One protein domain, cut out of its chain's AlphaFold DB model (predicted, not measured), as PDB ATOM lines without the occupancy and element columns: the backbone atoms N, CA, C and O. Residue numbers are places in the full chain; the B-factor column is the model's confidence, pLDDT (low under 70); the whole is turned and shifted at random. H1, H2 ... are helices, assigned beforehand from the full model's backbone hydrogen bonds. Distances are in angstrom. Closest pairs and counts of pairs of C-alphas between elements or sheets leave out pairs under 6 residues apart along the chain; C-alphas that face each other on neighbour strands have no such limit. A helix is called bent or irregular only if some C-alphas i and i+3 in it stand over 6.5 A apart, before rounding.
ATOM      1  N   ALA A   9     120.444 175.796 158.559       71.56
ATOM      2  CA  ALA A   9     120.410 174.674 159.496       71.56
ATOM      3  C   ALA A   9     121.552 173.663 159.273       71.56
ATOM      4  O   ALA A   9     122.096 173.119 160.233       71.56
ATOM      5  N   GLY A  10     121.947 173.419 158.021       75.44
ATOM      6  CA  GLY A  10     122.930 172.394 157.668       75.44
ATOM      7  C   GLY A  10     124.352 172.732 158.112       75.44
ATOM      8  O   GLY A  10     125.055 171.874 158.647       75.44
ATOM      9  N   PHE A  11     124.775 173.987 157.950       76.06
ATOM     10  CA  PHE A  11     126.125 174.414 158.329       76.06
ATOM     11  C   PHE A  11     126.392 174.338 159.841       76.06
ATOM     12  O   PHE A  11     127.423 173.774 160.212       76.06
ATOM     13  N   PRO A  12     125.477 174.781 160.728       75.38
ATOM     14  CA  PRO A  12     125.628 174.572 162.164       75.38
ATOM     15  C   PRO A  12     125.742 173.094 162.544       75.38
ATOM     16  O   PRO A  12     126.608 172.745 163.341       75.38
ATOM     17  N   VAL A  13     124.932 172.215 161.940       78.56
ATOM     18  CA  VAL A  13     124.997 170.764 162.191       78.56
ATOM     19  C   VAL A  13     126.358 170.197 161.779       78.56
ATOM     20  O   VAL A  13     126.989 169.485 162.560       78.56
ATOM     21  N   LEU A  14     126.863 170.567 160.598       79.31
ATOM     22  CA  LEU A  14     128.205 170.181 160.150       79.31
ATOM     23  C   LEU A  14     129.298 170.733 161.072       79.31
ATOM     24  O   LEU A  14     130.257 170.024 161.375       79.31
ATOM     25  N   GLY A  15     129.135 171.963 161.563       72.38
ATOM     26  CA  GLY A  15     130.020 172.575 162.552       72.38
ATOM     27  C   GLY A  15     130.053 171.792 163.865       72.38
ATOM     28  O   GLY A  15     131.131 171.525 164.397       72.38
ATOM     29  N   VAL A  16     128.898 171.343 164.361       78.69
ATOM     30  CA  VAL A  16     128.812 170.492 165.558       78.69
ATOM     31  C   VAL A  16     129.529 169.164 165.336       78.69
ATOM     32  O   VAL A  16     130.374 168.789 166.150       78.69
ATOM     33  N   ILE A  17     129.258 168.482 164.218       81.50
ATOM     34  CA  ILE A  17     129.902 167.203 163.879       81.50
ATOM     35  C   ILE A  17     131.423 167.380 163.798       81.50
ATOM     36  O   ILE A  17     132.171 166.652 164.452       81.50
ATOM     37  N   ALA A  18     131.891 168.390 163.060       75.19
ATOM     38  CA  ALA A  18     133.310 168.701 162.933       75.19
ATOM     39  C   ALA A  18     133.951 169.060 164.284       75.19
ATOM     40  O   ALA A  18     135.093 168.679 164.542       75.19
ATOM     41  N   GLY A  19     133.220 169.745 165.166       70.19
ATOM     42  CA  GLY A  19     133.665 170.071 166.518       70.19
ATOM     43  C   GLY A  19     133.817 168.843 167.414       70.19
ATOM     44  O   GLY A  19     134.814 168.732 168.128       70.19
ATOM     45  N   ILE A  20     132.879 167.894 167.342       78.56
ATOM     46  CA  ILE A  20     132.951 166.617 168.071       78.56
ATOM     47  C   ILE A  20     134.145 165.796 167.573       78.56
ATOM     48  O   ILE A  20     134.979 165.374 168.373       78.56
ATOM     49  N   VAL A  21     134.295 165.643 166.253       78.31
ATOM     50  CA  VAL A  21     135.442 164.941 165.649       78.31
ATOM     51  C   VAL A  21     136.761 165.639 166.012       78.31
ATOM     52  O   VAL A  21     137.750 164.993 166.365       78.31
ATOM     53  N   GLY A  22     136.781 166.971 165.997       65.38
ATOM     54  CA  GLY A  22     137.931 167.783 166.393       65.38
ATOM     55  C   GLY A  22     138.293 167.676 167.874       65.38
ATOM     56  O   GLY A  22     139.465 167.830 168.226       65.38
ATOM     57  N   ALA A  23     137.326 167.376 168.745       67.88
ATOM     58  CA  ALA A  23     137.585 167.088 170.153       67.88
ATOM     59  C   ALA A  23     138.354 165.766 170.328       67.88
ATOM     60  O   ALA A  23     139.202 165.671 171.216       67.88
ATOM     61  N   SER A  24     138.114 164.782 169.455       74.06
ATOM     62  CA  SER A  24     138.776 163.472 169.485       74.06
ATOM     63  C   SER A  24     140.210 163.495 168.938       74.06
ATOM     64  O   SER A  24     141.043 162.708 169.385       74.06
ATOM     65  N   PHE A  25     140.543 164.404 168.009       72.62
ATOM     66  CA  PHE A  25     141.845 164.413 167.324       72.62
ATOM     67  C   PHE A  25     142.593 165.750 167.443       72.62
ATOM     68  O   PHE A  25     142.202 166.764 166.863       72.62
ATOM     69  N   ARG A  26     143.771 165.746 168.091       63.28
ATOM     70  CA  ARG A  26     144.609 166.957 168.264       63.28
ATOM     71  C   ARG A  26     144.991 167.657 166.958       63.28
ATOM     72  O   ARG A  26     145.011 168.883 166.930       63.28
ATOM     73  N   ARG A  27     145.294 166.899 165.897       69.94
ATOM     74  CA  ARG A  27     145.650 167.470 164.584       69.94
ATOM     75  C   ARG A  27     144.465 168.205 163.957       69.94
ATOM     76  O   ARG A  27     144.622 169.324 163.488       69.94
ATOM     77  N   VAL A  28     143.272 167.617 164.032       65.00
ATOM     78  CA  VAL A  28     142.033 168.218 163.513       65.00
ATOM     79  C   VAL A  28     141.716 169.514 164.267       65.00
ATOM     80  O   VAL A  28     141.370 170.520 163.657       65.00
ATOM     81  N   ARG A  29     141.968 169.536 165.579       65.88
ATOM     82  CA  ARG A  29     141.842 170.717 166.446       65.88
ATOM     83  C   ARG A  29     142.691 171.913 166.009       65.88
ATOM     84  O   ARG A  29     142.227 173.038 166.118       65.88
ATOM     85  N   GLN A  30     143.917 171.684 165.531       66.00
ATOM     86  CA  GLN A  30     144.793 172.750 165.023       66.00
ATOM     87  C   GLN A  30     144.345 173.258 163.649       66.00
ATOM     88  O   GLN A  30     144.447 174.451 163.370       66.00
ATOM     89  N   VAL A  31     143.823 172.364 162.807       73.38
ATOM     90  CA  VAL A  31     143.340 172.717 161.467       73.38
ATOM     91  C   VAL A  31     142.029 173.498 161.543       73.38
ATOM     92  O   VAL A  31     141.879 174.464 160.811       73.38
ATOM     93  N   LEU A  32     141.128 173.169 162.474       70.06
ATOM     94  CA  LEU A  32     139.817 173.822 162.662       70.06
ATOM     95  C   LEU A  32     139.875 175.325 162.980       70.06
ATOM     96  O   LEU A  32     138.869 176.019 162.870       70.06
ATOM     97  N   VAL A  33     141.044 175.834 163.362       69.75
ATOM     98  CA  VAL A  33     141.243 177.229 163.767       69.75
ATOM     99  C   VAL A  33     141.263 178.186 162.568       69.75
ATOM    100  O   VAL A  33     140.834 179.334 162.674       69.75
ATOM    101  N   TRP A  34     141.754 177.716 161.422       74.69
ATOM    102  CA  TRP A  34     141.998 178.535 160.234       74.69
ATOM    103  C   TRP A  34     140.789 178.726 159.304       74.69
ATOM    104  O   TRP A  34     140.628 179.839 158.805       74.69
ATOM    105  N   PRO A  35     139.914 177.724 159.077       75.81
ATOM    106  CA  PRO A  35     138.800 177.829 158.140       75.81
ATOM    107  C   PRO A  35     137.882 179.018 158.407       75.81
ATOM    108  O   PRO A  35     137.501 179.699 157.464       75.81
ATOM    109  N   ALA A  36     137.586 179.315 159.678       73.88
ATOM    110  CA  ALA A  36     136.748 180.455 160.044       73.88
ATOM    111  C   ALA A  36     137.354 181.785 159.565       73.88
ATOM    112  O   ALA A  36     136.679 182.584 158.921       73.88
ATOM    113  N   ALA A  37     138.644 181.995 159.839       76.56
ATOM    114  CA  ALA A  37     139.364 183.207 159.469       76.56
ATOM    115  C   ALA A  37     139.535 183.332 157.948       76.56
ATOM    116  O   ALA A  37     139.247 184.383 157.379       76.56
ATOM    117  N   VAL A  38     139.959 182.249 157.287       82.12
ATOM    118  CA  VAL A  38     140.193 182.218 155.836       82.12
ATOM    119  C   VAL A  38     138.894 182.454 155.074       82.12
ATOM    120  O   VAL A  38     138.859 183.260 154.147       82.12
ATOM    121  N   TYR A  39     137.812 181.796 155.486       80.50
ATOM    122  CA  TYR A  39     136.519 181.948 154.836       80.50
ATOM    123  C   TYR A  39     135.947 183.358 155.049       80.50
ATOM    124  O   TYR A  39     135.507 183.985 154.092       80.50
ATOM    125  N   SER A  40     136.024 183.900 156.270       74.56
ATOM    126  CA  SER A  40     135.560 185.264 156.571       74.56
ATOM    127  C   SER A  40     136.333 186.329 155.777       74.56
ATOM    128  O   SER A  40     135.730 187.223 155.183       74.56
ATOM    129  N   ALA A  41     137.658 186.178 155.661       78.38
ATOM    130  CA  ALA A  41     138.482 187.031 154.807       78.38
ATOM    131  C   ALA A  41     138.108 186.896 153.321       78.38
ATOM    132  O   ALA A  41     138.024 187.899 152.615       78.38
ATOM    133  N   GLY A  42     137.830 185.676 152.850       76.69
ATOM    134  CA  GLY A  42     137.379 185.418 151.483       76.69
ATOM    135  C   GLY A  42     136.047 186.095 151.155       76.69
ATOM    136  O   GLY A  42     135.931 186.728 150.109       76.69
ATOM    137  N   VAL A  43     135.069 186.033 152.066       75.25
ATOM    138  CA  VAL A  43     133.775 186.724 151.919       75.25
ATOM    139  C   VAL A  43     133.970 188.240 151.847       75.25
ATOM    140  O   VAL A  43     133.384 188.895 150.985       75.25
ATOM    141  N   LEU A  44     134.837 188.795 152.698       75.75
ATOM    142  CA  LEU A  44     135.143 190.224 152.720       75.75
ATOM    143  C   LEU A  44     135.826 190.685 151.422       75.75
ATOM    144  O   LEU A  44     135.403 191.668 150.814       75.75
ATOM    145  N   VAL A  45     136.833 189.949 150.946       79.06
ATOM    146  CA  VAL A  45     137.523 190.244 149.679       79.06
ATOM    147  C   VAL A  45     136.569 190.104 148.490       79.06
ATOM    148  O   VAL A  45     136.531 190.980 147.626       79.06
ATOM    149  N   TYR A  46     135.742 189.058 148.452       73.25
ATOM    150  CA  TYR A  46     134.752 188.880 147.391       73.25
ATOM    151  C   TYR A  46     133.743 190.039 147.353       73.25
ATOM    152  O   TYR A  46     133.507 190.611 146.287       73.25
ATOM    153  N   GLY A  47     133.206 190.442 148.509       69.12
ATOM    154  CA  GLY A  47     132.285 191.577 148.612       69.12
ATOM    155  C   GLY A  47     132.908 192.905 148.168       69.12
ATOM    156  O   GLY A  47     132.259 193.691 147.479       69.12
ATOM    157  N   LEU A  48     134.184 193.138 148.496       70.56
ATOM    158  CA  LEU A  48     134.888 194.379 148.158       70.56
ATOM    159  C   LEU A  48     135.324 194.471 146.688       70.56
ATOM    160  O   LEU A  48     135.305 195.573 146.127       70.56
ATOM    161  N   PHE A  49     135.724 193.350 146.075       69.06
ATOM    162  CA  PHE A  49     136.404 193.339 144.770       69.06
ATOM    163  C   PHE A  49     135.617 192.656 143.642       69.06
ATOM    164  O   PHE A  49     135.714 193.098 142.500       69.06
ATOM    165  N   ALA A  50     134.831 191.614 143.930       65.19
ATOM    166  CA  ALA A  50     134.195 190.761 142.916       65.19
ATOM    167  C   ALA A  50     132.671 190.952 142.785       65.19
ATOM    168  O   ALA A  50     132.061 190.386 141.882       65.19
ATOM    169  N   GLY A  51     132.046 191.776 143.634       56.38
ATOM    170  CA  GLY A  51     130.586 191.955 143.714       56.38
ATOM    171  C   GLY A  51     129.854 192.492 142.467       56.38
ATOM    172  O   GLY A  51     128.642 192.696 142.537       56.38
ATOM    173  N   GLY A  52     130.529 192.721 141.333       55.94
ATOM    174  CA  GLY A  52     129.897 193.116 140.065       55.94
ATOM    175  C   GLY A  52     128.990 194.359 140.180       55.94
ATOM    176  O   GLY A  52     129.213 195.188 141.061       55.94
ATOM    177  N   PRO A  53     127.940 194.508 139.349       48.38
ATOM    178  CA  PRO A  53     126.973 195.618 139.416       48.38
ATOM    179  C   PRO A  53     126.280 195.783 140.780       48.38
ATOM    180  O   PRO A  53     125.744 196.845 141.071       48.38
ATOM    181  N   ASN A  54     126.326 194.758 141.640       51.28
ATOM    182  CA  ASN A  54     125.805 194.795 143.005       51.28
ATOM    183  C   ASN A  54     126.805 195.372 144.014       51.28
ATOM    184  O   ASN A  54     126.426 195.603 145.153       51.28
ATOM    185  N   ARG A  55     128.058 195.646 143.629       56.16
ATOM    186  CA  ARG A  55     129.047 196.342 144.468       56.16
ATOM    187  C   ARG A  55     128.558 197.732 144.861       56.16
ATOM    188  O   ARG A  55     128.706 198.117 146.012       56.16
ATOM    189  N   SER A  56     127.937 198.461 143.933       49.62
ATOM    190  CA  SER A  56     127.330 199.763 144.223       49.62
ATOM    191  C   SER A  56     126.119 199.623 145.139       49.62
ATOM    192  O   SER A  56     126.003 200.408 146.062       49.62
ATOM    193  N   ALA A  57     125.275 198.600 144.974       51.25
ATOM    194  CA  ALA A  57     124.163 198.324 145.889       51.25
ATOM    195  C   ALA A  57     124.637 197.847 147.275       51.25
ATOM    196  O   ALA A  57     124.025 198.192 148.278       51.25
ATOM    197  N   TYR A  58     125.735 197.095 147.350       53.06
ATOM    198  CA  TYR A  58     126.335 196.629 148.599       53.06
ATOM    199  C   TYR A  58     126.964 197.804 149.355       53.06
ATOM    200  O   TYR A  58     126.668 197.994 150.526       53.06
ATOM    201  N   ILE A  59     127.756 198.640 148.672       56.75
ATOM    202  CA  ILE A  59     128.407 199.831 149.243       56.75
ATOM    203  C   ILE A  59     127.391 200.948 149.540       56.75
ATOM    204  O   ILE A  59     127.511 201.605 150.565       56.75
ATOM    205  N   ALA A  60     126.371 201.151 148.699       52.03
ATOM    206  CA  ALA A  60     125.344 202.180 148.910       52.03
ATOM    207  C   ALA A  60     124.318 201.811 149.995       52.03
ATOM    208  O   ALA A  60     123.719 202.711 150.570       52.03
ATOM    209  N   ASN A  61     124.127 200.518 150.294       50.97
ATOM    210  CA  ASN A  61     123.325 200.052 151.437       50.97
ATOM    211  C   ASN A  61     124.182 199.674 152.662       50.97
ATOM    212  O   ASN A  61     123.639 199.236 153.678       50.97
ATOM    213  N   LEU A  62     125.511 199.824 152.588       57.22
ATOM    214  CA  LEU A  62     126.414 199.669 153.729       57.22
ATOM    215  C   LEU A  62     126.304 200.926 154.601       57.22
ATOM    216  O   LEU A  62     127.145 201.820 154.563       57.22
ATOM    217  N   ASP A  63     125.234 200.983 155.390       61.97
ATOM    218  CA  ASP A  63     125.129 201.902 156.521       61.97
ATOM    219  C   ASP A  63     126.348 201.715 157.454       61.97
ATOM    220  O   ASP A  63     126.944 200.632 157.519       61.97
ATOM    221  N   VAL A  64     126.738 202.746 158.205       62.22
ATOM    222  CA  VAL A  64     127.888 202.697 159.135       62.22
ATOM    223  C   VAL A  64     127.730 201.537 160.130       62.22
ATOM    224  O   VAL A  64     128.702 200.856 160.466       62.22
ATOM    225  N   MET A  65     126.485 201.245 160.516       59.03
ATOM    226  CA  MET A  65     126.105 200.058 161.287       59.03
ATOM    227  C   MET A  65     126.477 198.745 160.584       59.03
ATOM    228  O   MET A  65     127.041 197.850 161.213       59.03
ATOM    229  N   ALA A  66     126.217 198.619 159.282       65.62
ATOM    230  CA  ALA A  66     126.525 197.416 158.510       65.62
ATOM    231  C   ALA A  66     128.042 197.200 158.363       65.62
ATOM    232  O   ALA A  66     128.512 196.069 158.506       65.62
ATOM    233  N   VAL A  67     128.823 198.272 158.174       69.38
ATOM    234  CA  VAL A  67     130.297 198.201 158.169       69.38
ATOM    235  C   VAL A  67     130.809 197.722 159.529       69.38
ATOM    236  O   VAL A  67     131.624 196.799 159.595       69.38
ATOM    237  N   GLY A  68     130.295 198.304 160.617       71.50
ATOM    238  CA  GLY A  68     130.652 197.915 161.981       71.50
ATOM    239  C   GLY A  68     130.364 196.439 162.258       71.50
ATOM    240  O   GLY A  68     131.234 195.722 162.753       71.50
ATOM    241  N   VAL A  69     129.185 195.951 161.865       73.38
ATOM    242  CA  VAL A  69     128.800 194.541 162.028       73.38
ATOM    243  C   VAL A  69     129.718 193.613 161.224       73.38
ATOM    244  O   VAL A  69     130.180 192.612 161.769       73.38
ATOM    245  N   VAL A  70     130.060 193.948 159.977       74.12
ATOM    246  CA  VAL A  70     130.986 193.140 159.157       74.12
ATOM    247  C   VAL A  70     132.380 193.070 159.786       74.12
ATOM    248  O   VAL A  70     132.971 191.987 159.861       74.12
ATOM    249  N   VAL A  71     132.897 194.192 160.296       79.12
ATOM    250  CA  VAL A  71     134.186 194.225 161.007       79.12
ATOM    251  C   VAL A  71     134.128 193.351 162.256       79.12
ATOM    252  O   VAL A  71     134.999 192.503 162.444       79.12
ATOM    253  N   VAL A  72     133.079 193.487 163.074       80.12
ATOM    254  CA  VAL A  72     132.893 192.683 164.290       80.12
ATOM    255  C   VAL A  72     132.839 191.193 163.959       80.12
ATOM    256  O   VAL A  72     133.575 190.414 164.556       80.12
ATOM    257  N   VAL A  73     132.044 190.779 162.973       79.19
ATOM    258  CA  VAL A  73     131.921 189.372 162.551       79.19
ATOM    259  C   VAL A  73     133.263 188.821 162.047       79.19
ATOM    260  O   VAL A  73     133.637 187.686 162.367       79.19
ATOM    261  N   THR A  74     134.033 189.629 161.318       79.75
ATOM    262  CA  THR A  74     135.373 189.257 160.839       79.75
ATOM    263  C   THR A  74     136.353 189.089 162.001       79.75
ATOM    264  O   THR A  74     137.056 188.082 162.076       79.75
ATOM    265  N   VAL A  75     136.347 190.014 162.963       82.38
ATOM    266  CA  VAL A  75     137.179 189.933 164.173       82.38
ATOM    267  C   VAL A  75     136.786 188.728 165.033       82.38
ATOM    268  O   VAL A  75     137.654 187.976 165.473       82.38
ATOM    269  N   LEU A  76     135.489 188.472 165.219       78.69
ATOM    270  CA  LEU A  76     134.993 187.303 165.949       78.69
ATOM    271  C   LEU A  76     135.392 185.984 165.272       78.69
ATOM    272  O   LEU A  76     135.627 184.989 165.957       78.69
ATOM    273  N   SER A  77     135.563 185.979 163.947       81.31
ATOM    274  CA  SER A  77     136.064 184.814 163.203       81.31
ATOM    275  C   SER A  77     137.528 184.475 163.529       81.31
ATOM    276  O   SER A  77     137.957 183.345 163.295       81.31
ATOM    277  N   LEU A  78     138.290 185.409 164.116       79.56
ATOM    278  CA  LEU A  78     139.657 185.189 164.612       79.56
ATOM    279  C   LEU A  78     139.694 184.642 166.049       79.56
ATOM    280  O   LEU A  78     140.748 184.210 166.522       79.56
ATOM    281  N   ALA A  79     138.561 184.609 166.756       79.19
ATOM    282  CA  ALA A  79     138.492 184.132 168.136       79.19
ATOM    283  C   ALA A  79     139.013 182.695 168.350       79.19
ATOM    284  O   ALA A  79     139.641 182.456 169.385       79.19
ATOM    285  N   PRO A  80     138.842 181.731 167.418       67.94
ATOM    286  CA  PRO A  80     139.491 180.421 167.508       67.94
ATOM    287  C   PRO A  80     141.019 180.504 167.603       67.94
ATOM    288  O   PRO A  80     141.628 179.758 168.372       67.94
ATOM    289  N   ILE A  81     141.644 181.425 166.862       77.31
ATOM    290  CA  ILE A  81     143.102 181.626 166.874       77.31
ATOM    291  C   ILE A  81     143.528 182.139 168.248       77.31
ATOM    292  O   ILE A  81     144.485 181.633 168.837       77.31
ATOM    293  N   LEU A  82     142.782 183.102 168.792       74.19
ATOM    294  CA  LEU A  82     143.049 183.662 170.113       74.19
ATOM    295  C   LEU A  82     142.854 182.620 171.227       74.19
ATOM    296  O   LEU A  82     143.694 182.493 172.115       74.19
ATOM    297  N   SER A  83     141.798 181.812 171.139       66.69
ATOM    298  CA  SER A  83     141.525 180.668 172.020       66.69
ATOM    299  C   SER A  83     142.681 179.662 172.030       66.69
ATOM    300  O   SER A  83     143.134 179.243 173.099       66.69
ATOM    301  N   ALA A  84     143.249 179.355 170.859       70.44
ATOM    302  CA  ALA A  84     144.427 178.498 170.756       70.44
ATOM    303  C   ALA A  84     145.685 179.121 171.390       70.44
ATOM    304  O   ALA A  84     146.467 178.401 172.009       70.44
ATOM    305  N   ARG A  85     145.869 180.444 171.287       77.50
ATOM    306  CA  ARG A  85     147.006 181.165 171.893       77.50
ATOM    307  C   ARG A  85     146.909 181.242 173.416       77.50
ATOM    308  O   ARG A  85     147.899 181.007 174.098       77.50
ATOM    309  N   VAL A  86     145.722 181.537 173.939       77.06
ATOM    310  CA  VAL A  86     145.467 181.710 175.381       77.06
ATOM    311  C   VAL A  86     145.203 180.366 176.077       77.06
ATOM    312  O   VAL A  86     145.121 180.295 177.299       77.06
ATOM    313  N   SER A  87     145.093 179.266 175.320       74.19
ATOM    314  CA  SER A  87     144.740 177.934 175.836       74.19
ATOM    315  C   SER A  87     143.416 177.904 176.623       74.19
ATOM    316  O   SER A  87     143.203 177.022 177.455       74.19
ATOM    317  N   SER A  88     142.501 178.838 176.342       74.31
ATOM    318  CA  SER A  88     141.204 178.982 177.017       74.31
ATOM    319  C   SER A  88     140.058 178.864 176.021       74.31
ATOM    320  O   SER A  88     140.138 179.408 174.927       74.31
ATOM    321  N   ARG A  89     138.969 178.180 176.406       71.06
ATOM    322  CA  ARG A  89     137.750 178.038 175.583       71.06
ATOM    323  C   ARG A  89     136.924 179.324 175.506       71.06
ATOM    324  O   ARG A  89     136.148 179.477 174.565       71.06
ATOM    325  N   ALA A  90     137.080 180.227 176.476       76.94
ATOM    326  CA  ALA A  90     136.215 181.396 176.639       76.94
ATOM    327  C   ALA A  90     136.095 182.276 175.374       76.94
ATOM    328  O   ALA A  90     134.963 182.582 175.000       76.94
ATOM    329  N   PRO A  91     137.182 182.610 174.644       74.88
ATOM    330  CA  PRO A  91     137.089 183.464 173.459       74.88
ATOM    331  C   PRO A  91     136.233 182.839 172.352       74.88
ATOM    332  O   PRO A  91     135.412 183.520 171.747       74.88
ATOM    333  N   SER A  92     136.378 181.530 172.112       74.38
ATOM    334  CA  SER A  92     135.610 180.823 171.079       74.38
ATOM    335  C   SER A  92     134.135 180.683 171.445       74.38
ATOM    336  O   SER A  92     133.282 180.816 170.572       74.38
ATOM    337  N   VAL A  93     133.822 180.432 172.720       76.81
ATOM    338  CA  VAL A  93     132.431 180.297 173.185       76.81
ATOM    339  C   VAL A  93     131.705 181.635 173.087       76.81
ATOM    340  O   VAL A  93     130.633 181.700 172.491       76.81
ATOM    341  N   VAL A  94     132.316 182.710 173.595       82.06
ATOM    342  CA  VAL A  94     131.744 184.061 173.511       82.06
ATOM    343  C   VAL A  94     131.551 184.461 172.053       82.06
ATOM    344  O   VAL A  94     130.463 184.891 171.679       82.06
ATOM    345  N   ALA A  95     132.559 184.245 171.203       80.62
ATOM    346  CA  ALA A  95     132.445 184.574 169.789       80.62
ATOM    347  C   ALA A  95     131.327 183.802 169.094       80.62
ATOM    348  O   ALA A  95     130.591 184.401 168.321       80.62
ATOM    349  N   THR A  96     131.149 182.516 169.405       80.69
ATOM    350  CA  THR A  96     130.058 181.703 168.848       80.69
ATOM    351  C   THR A  96     128.686 182.263 169.220       80.69
ATOM    352  O   THR A  96     127.825 182.387 168.352       80.69
ATOM    353  N   ILE A  97     128.485 182.628 170.491       82.62
ATOM    354  CA  ILE A  97     127.214 183.190 170.973       82.62
ATOM    355  C   ILE A  97     126.926 184.522 170.274       82.62
ATOM    356  O   ILE A  97     125.835 184.717 169.741       82.62
ATOM    357  N   VAL A  98     127.917 185.417 170.225       84.25
ATOM    358  CA  VAL A  98     127.760 186.740 169.606       84.25
ATOM    359  C   VAL A  98     127.542 186.623 168.092       84.25
ATOM    360  O   VAL A  98     126.649 187.277 167.562       84.25
ATOM    361  N   LEU A  99     128.284 185.752 167.396       79.75
ATOM    362  CA  LEU A  99     128.079 185.461 165.968       79.75
ATOM    363  C   LEU A  99     126.678 184.909 165.695       79.75
ATOM    364  O   LEU A  99     126.033 185.345 164.747       79.75
ATOM    365  N   GLY A 100     126.202 183.977 166.525       79.38
ATOM    366  CA  GLY A 100     124.863 183.406 166.396       79.38
ATOM    367  C   GLY A 100     123.769 184.463 166.536       79.38
ATOM    368  O   GLY A 100     122.871 184.526 165.699       79.38
ATOM    369  N   LEU A 101     123.881 185.336 167.541       82.50
ATOM    370  CA  LEU A 101     122.944 186.445 167.740       82.50
ATOM    371  C   LEU A 101     122.973 187.433 166.568       82.50
ATOM    372  O   LEU A 101     121.918 187.787 166.052       82.50
ATOM    373  N   LEU A 102     124.162 187.820 166.098       78.81
ATOM    374  CA  LEU A 102     124.300 188.737 164.963       78.81
ATOM    375  C   LEU A 102     123.701 188.156 163.679       78.81
ATOM    376  O   LEU A 102     122.971 188.854 162.979       78.81
ATOM    377  N   ILE A 103     123.958 186.878 163.382       78.44
ATOM    378  CA  ILE A 103     123.385 186.203 162.209       78.44
ATOM    379  C   ILE A 103     121.863 186.111 162.323       78.44
ATOM    380  O   ILE A 103     121.169 186.321 161.331       78.44
ATOM    381  N   LEU A 104     121.327 185.846 163.518       78.06
ATOM    382  CA  LEU A 104     119.883 185.811 163.729       78.06
ATOM    383  C   LEU A 104     119.252 187.194 163.496       78.06
ATOM    384  O   LEU A 104     118.254 187.290 162.788       78.06
ATOM    385  N   SER A 105     119.867 188.256 164.023       75.69
ATOM    386  CA  SER A 105     119.396 189.640 163.880       75.69
ATOM    387  C   SER A 105     119.539 190.202 162.460       75.69
ATOM    388  O   SER A 105     118.723 191.026 162.056       75.69
ATOM    389  N   PHE A 106     120.539 189.758 161.690       73.81
ATOM    390  CA  PHE A 106     120.849 190.272 160.346       73.81
ATOM    391  C   PHE A 106     120.905 189.151 159.301       73.81
ATOM    392  O   PHE A 106     121.853 189.039 158.521       73.81
ATOM    393  N   THR A 107     119.871 188.313 159.266       66.62
ATOM    394  CA  THR A 107     119.886 187.025 158.552       66.62
ATOM    395  C   THR A 107     120.167 187.150 157.055       66.62
ATOM    396  O   THR A 107     120.900 186.337 156.500       66.62
ATOM    397  N   LEU A 108     119.630 188.178 156.389       67.94
ATOM    398  CA  LEU A 108     119.843 188.410 154.953       67.94
ATOM    399  C   LEU A 108     121.222 189.013 154.643       67.94
ATOM    400  O   LEU A 108     121.825 188.659 153.633       67.94
ATOM    401  N   GLY A 109     121.738 189.887 155.512       66.56
ATOM    402  CA  GLY A 109     123.037 190.545 155.324       66.56
ATOM    403  C   GLY A 109     124.232 189.662 155.697       66.56
ATOM    404  O   GLY A 109     125.293 189.767 155.086       66.56
ATOM    405  N   LEU A 110     124.049 188.757 156.664       68.50
ATOM    406  CA  LEU A 110     125.102 187.891 157.205       68.50
ATOM    407  C   LEU A 110     124.987 186.422 156.787       68.50
ATOM    408  O   LEU A 110     125.817 185.612 157.202       68.50
ATOM    409  N   ALA A 111     124.030 186.065 155.923       70.69
ATOM    410  CA  ALA A 111     123.945 184.722 155.345       70.69
ATOM    411  C   ALA A 111     125.288 184.198 154.787       70.69
ATOM    412  O   ALA A 111     125.617 183.038 155.047       70.69
ATOM    413  N   PRO A 112     126.120 185.016 154.106       73.88
ATOM    414  CA  PRO A 112     127.422 184.561 153.630       73.88
ATOM    415  C   PRO A 112     128.388 184.144 154.744       73.88
ATOM    416  O   PRO A 112     129.267 183.338 154.471       73.88
ATOM    417  N   TRP A 113     128.231 184.634 155.979       74.25
ATOM    418  CA  TRP A 113     129.110 184.345 157.126       74.25
ATOM    419  C   TRP A 113     128.716 183.100 157.930       74.25
ATOM    420  O   TRP A 113     129.450 182.689 158.830       74.25
ATOM    421  N   VAL A 114     127.598 182.454 157.594       77.69
ATOM    422  CA  VAL A 114     127.109 181.243 158.276       77.69
ATOM    423  C   VAL A 114     128.145 180.105 158.288       77.69
ATOM    424  O   VAL A 114     128.330 179.489 159.347       77.69
ATOM    425  N   PRO A 115     128.895 179.835 157.198       78.94
ATOM    426  CA  PRO A 115     129.955 178.829 157.241       78.94
ATOM    427  C   PRO A 115     131.094 179.209 158.197       78.94
ATOM    428  O   PRO A 115     131.545 178.358 158.962       78.94
ATOM    429  N   ALA A 116     131.500 180.487 158.246       77.12
ATOM    430  CA  ALA A 116     132.505 180.956 159.206       77.12
ATOM    431  C   ALA A 116     132.031 180.764 160.653       77.12
ATOM    432  O   ALA A 116     132.768 180.208 161.467       77.12
ATOM    433  N   ALA A 117     130.789 181.147 160.967       78.06
ATOM    434  CA  ALA A 117     130.202 180.953 162.294       78.06
ATOM    435  C   ALA A 117     130.161 179.473 162.702       78.06
ATOM    436  O   ALA A 117     130.464 179.129 163.844       78.06
ATOM    437  N   SER A 118     129.872 178.587 161.750       78.62
ATOM    438  CA  SER A 118     129.863 177.138 161.972       78.62
ATOM    439  C   SER A 118     131.258 176.587 162.267       78.62
ATOM    440  O   SER A 118     131.412 175.714 163.121       78.62
ATOM    441  N   CYS A 119     132.298 177.137 161.636       77.50
ATOM    442  CA  CYS A 119     133.683 176.822 161.978       77.50
ATOM    443  C   CYS A 119     134.075 177.345 163.372       77.50
ATOM    444  O   CYS A 119     134.773 176.644 164.106       77.50
ATOM    445  N   VAL A 120     133.611 178.536 163.774       78.38
ATOM    446  CA  VAL A 120     133.844 179.064 165.135       78.38
ATOM    447  C   VAL A 120     133.154 178.184 166.184       78.38
ATOM    448  O   VAL A 120     133.786 177.827 167.180       78.38
ATOM    449  N   LEU A 121     131.917 177.749 165.920       79.44
ATOM    450  CA  LEU A 121     131.184 176.782 166.745       79.44
ATOM    451  C   LEU A 121     131.948 175.454 166.860       79.44
ATOM    452  O   LEU A 121     132.153 174.954 167.967       79.44
ATOM    453  N   ALA A 122     132.432 174.917 165.737       75.44
ATOM    454  CA  ALA A 122     133.242 173.701 165.718       75.44
ATOM    455  C   ALA A 122     134.495 173.844 166.598       75.44
ATOM    456  O   ALA A 122     134.794 172.969 167.410       75.44
ATOM    457  N   ALA A 123     135.200 174.975 166.495       75.38
ATOM    458  CA  ALA A 123     136.374 175.266 167.311       75.38
ATOM    459  C   ALA A 123     136.037 175.453 168.802       75.38
ATOM    460  O   ALA A 123     136.816 175.033 169.660       75.38
ATOM    461  N   ALA A 124     134.881 176.034 169.136       78.88
ATOM    462  CA  ALA A 124     134.418 176.173 170.518       78.88
ATOM    463  C   ALA A 124     134.119 174.807 171.164       78.88
ATOM    464  O   ALA A 124     134.549 174.544 172.296       78.88
ATOM    465  N   ILE A 125     133.447 173.921 170.423       77.62
ATOM    466  CA  ILE A 125     133.140 172.546 170.844       77.62
ATOM    467  C   ILE A 125     134.434 171.748 171.000       77.62
ATOM    468  O   ILE A 125     134.689 171.165 172.062       77.62
ATOM    469  N   ALA A 126     135.289 171.788 169.978       74.44
ATOM    470  CA  ALA A 126     136.562 171.096 169.996       74.44
ATOM    471  C   ALA A 126     137.422 171.601 171.160       74.44
ATOM    472  O   ALA A 126     137.972 170.790 171.900       74.44
ATOM    473  N   GLY A 127     137.475 172.916 171.399       65.50
ATOM    474  CA  GLY A 127     138.250 173.602 172.437       65.50
ATOM    475  C   GLY A 127     139.728 173.833 172.065       65.50
ATOM    476  O   GLY A 127     140.195 173.338 171.042       65.50
TER     477      GLY A 127
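AT A GLANCE: This is residues 9 to 127 of the 145 residues of an uncharacterized protein of Chloroflexi bacterium (UniProt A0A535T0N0). Look for an elongated helical bundle with H8 in its middle: H1, H3 and H7 pack round H8, and H5 runs between H3 and H7. Short H4 lies across one end, while H2 and H6 lie toward the other. H3, H5, H7 and H8 form the up-and-down bundle, each running against the one before it. The 119 printed residues hold eight named helices, H1 to H8 in chain order, and no named strand; the class is all helix. The whole is compact, with a radius of gyration of the C-alphas of 14.5 A and spans of 45 by 25 by 22 A.

IN THESE COORDINATES: Find C-alpha 9 at (120.410, 174.674, 159.496), where H1, residues 9 to 24, begins its 23.7 A. Next come H2, 26 to 31, H3, 33 to 50, 25.8 A long, and H4, 54 to 60. H5 is 64 to 76, H6 79 to 86, H7 90 to 105, 22.7 A, and H8 107 to 126, 25.7 A, ending at C-alpha 126 (136.562, 171.096, 169.996). H3 is only just irregular, C-alphas 33 and 36 being 6.7 A apart; H8 is irregular, C-alphas 109 and 112 being 7.6 A apart, with a kink of 61 degrees near residue 114.

HOW THE PARTS SIT: H1 touches H8, the same way at a shallow tilt of 18 degrees; their closest C-alphas, Gly 19 and Ala 122, are 3.7 A apart. H3 touches H8 at 17 degrees, opposite ways, closest at C-alphas 36 and 116, 4.4 A. H7 and H8 form a hairpin, closest at C-alphas 92 and 124, 4.8 A. Every O i to N i+4 pair is within hydrogen-bond range in H1, H2, H4, H5, H6 and H7; H3 has 13 of 14, H8 11 of 16.

THE WHOLE: The farthest C-alphas, Ser 24 and Ala 60, are 45.8 A apart. The printed part has no cut, and the links between helices are tight. Mean pLDDT of the printed part is 72.4; 35 residues are under 70, among them 49 to 67.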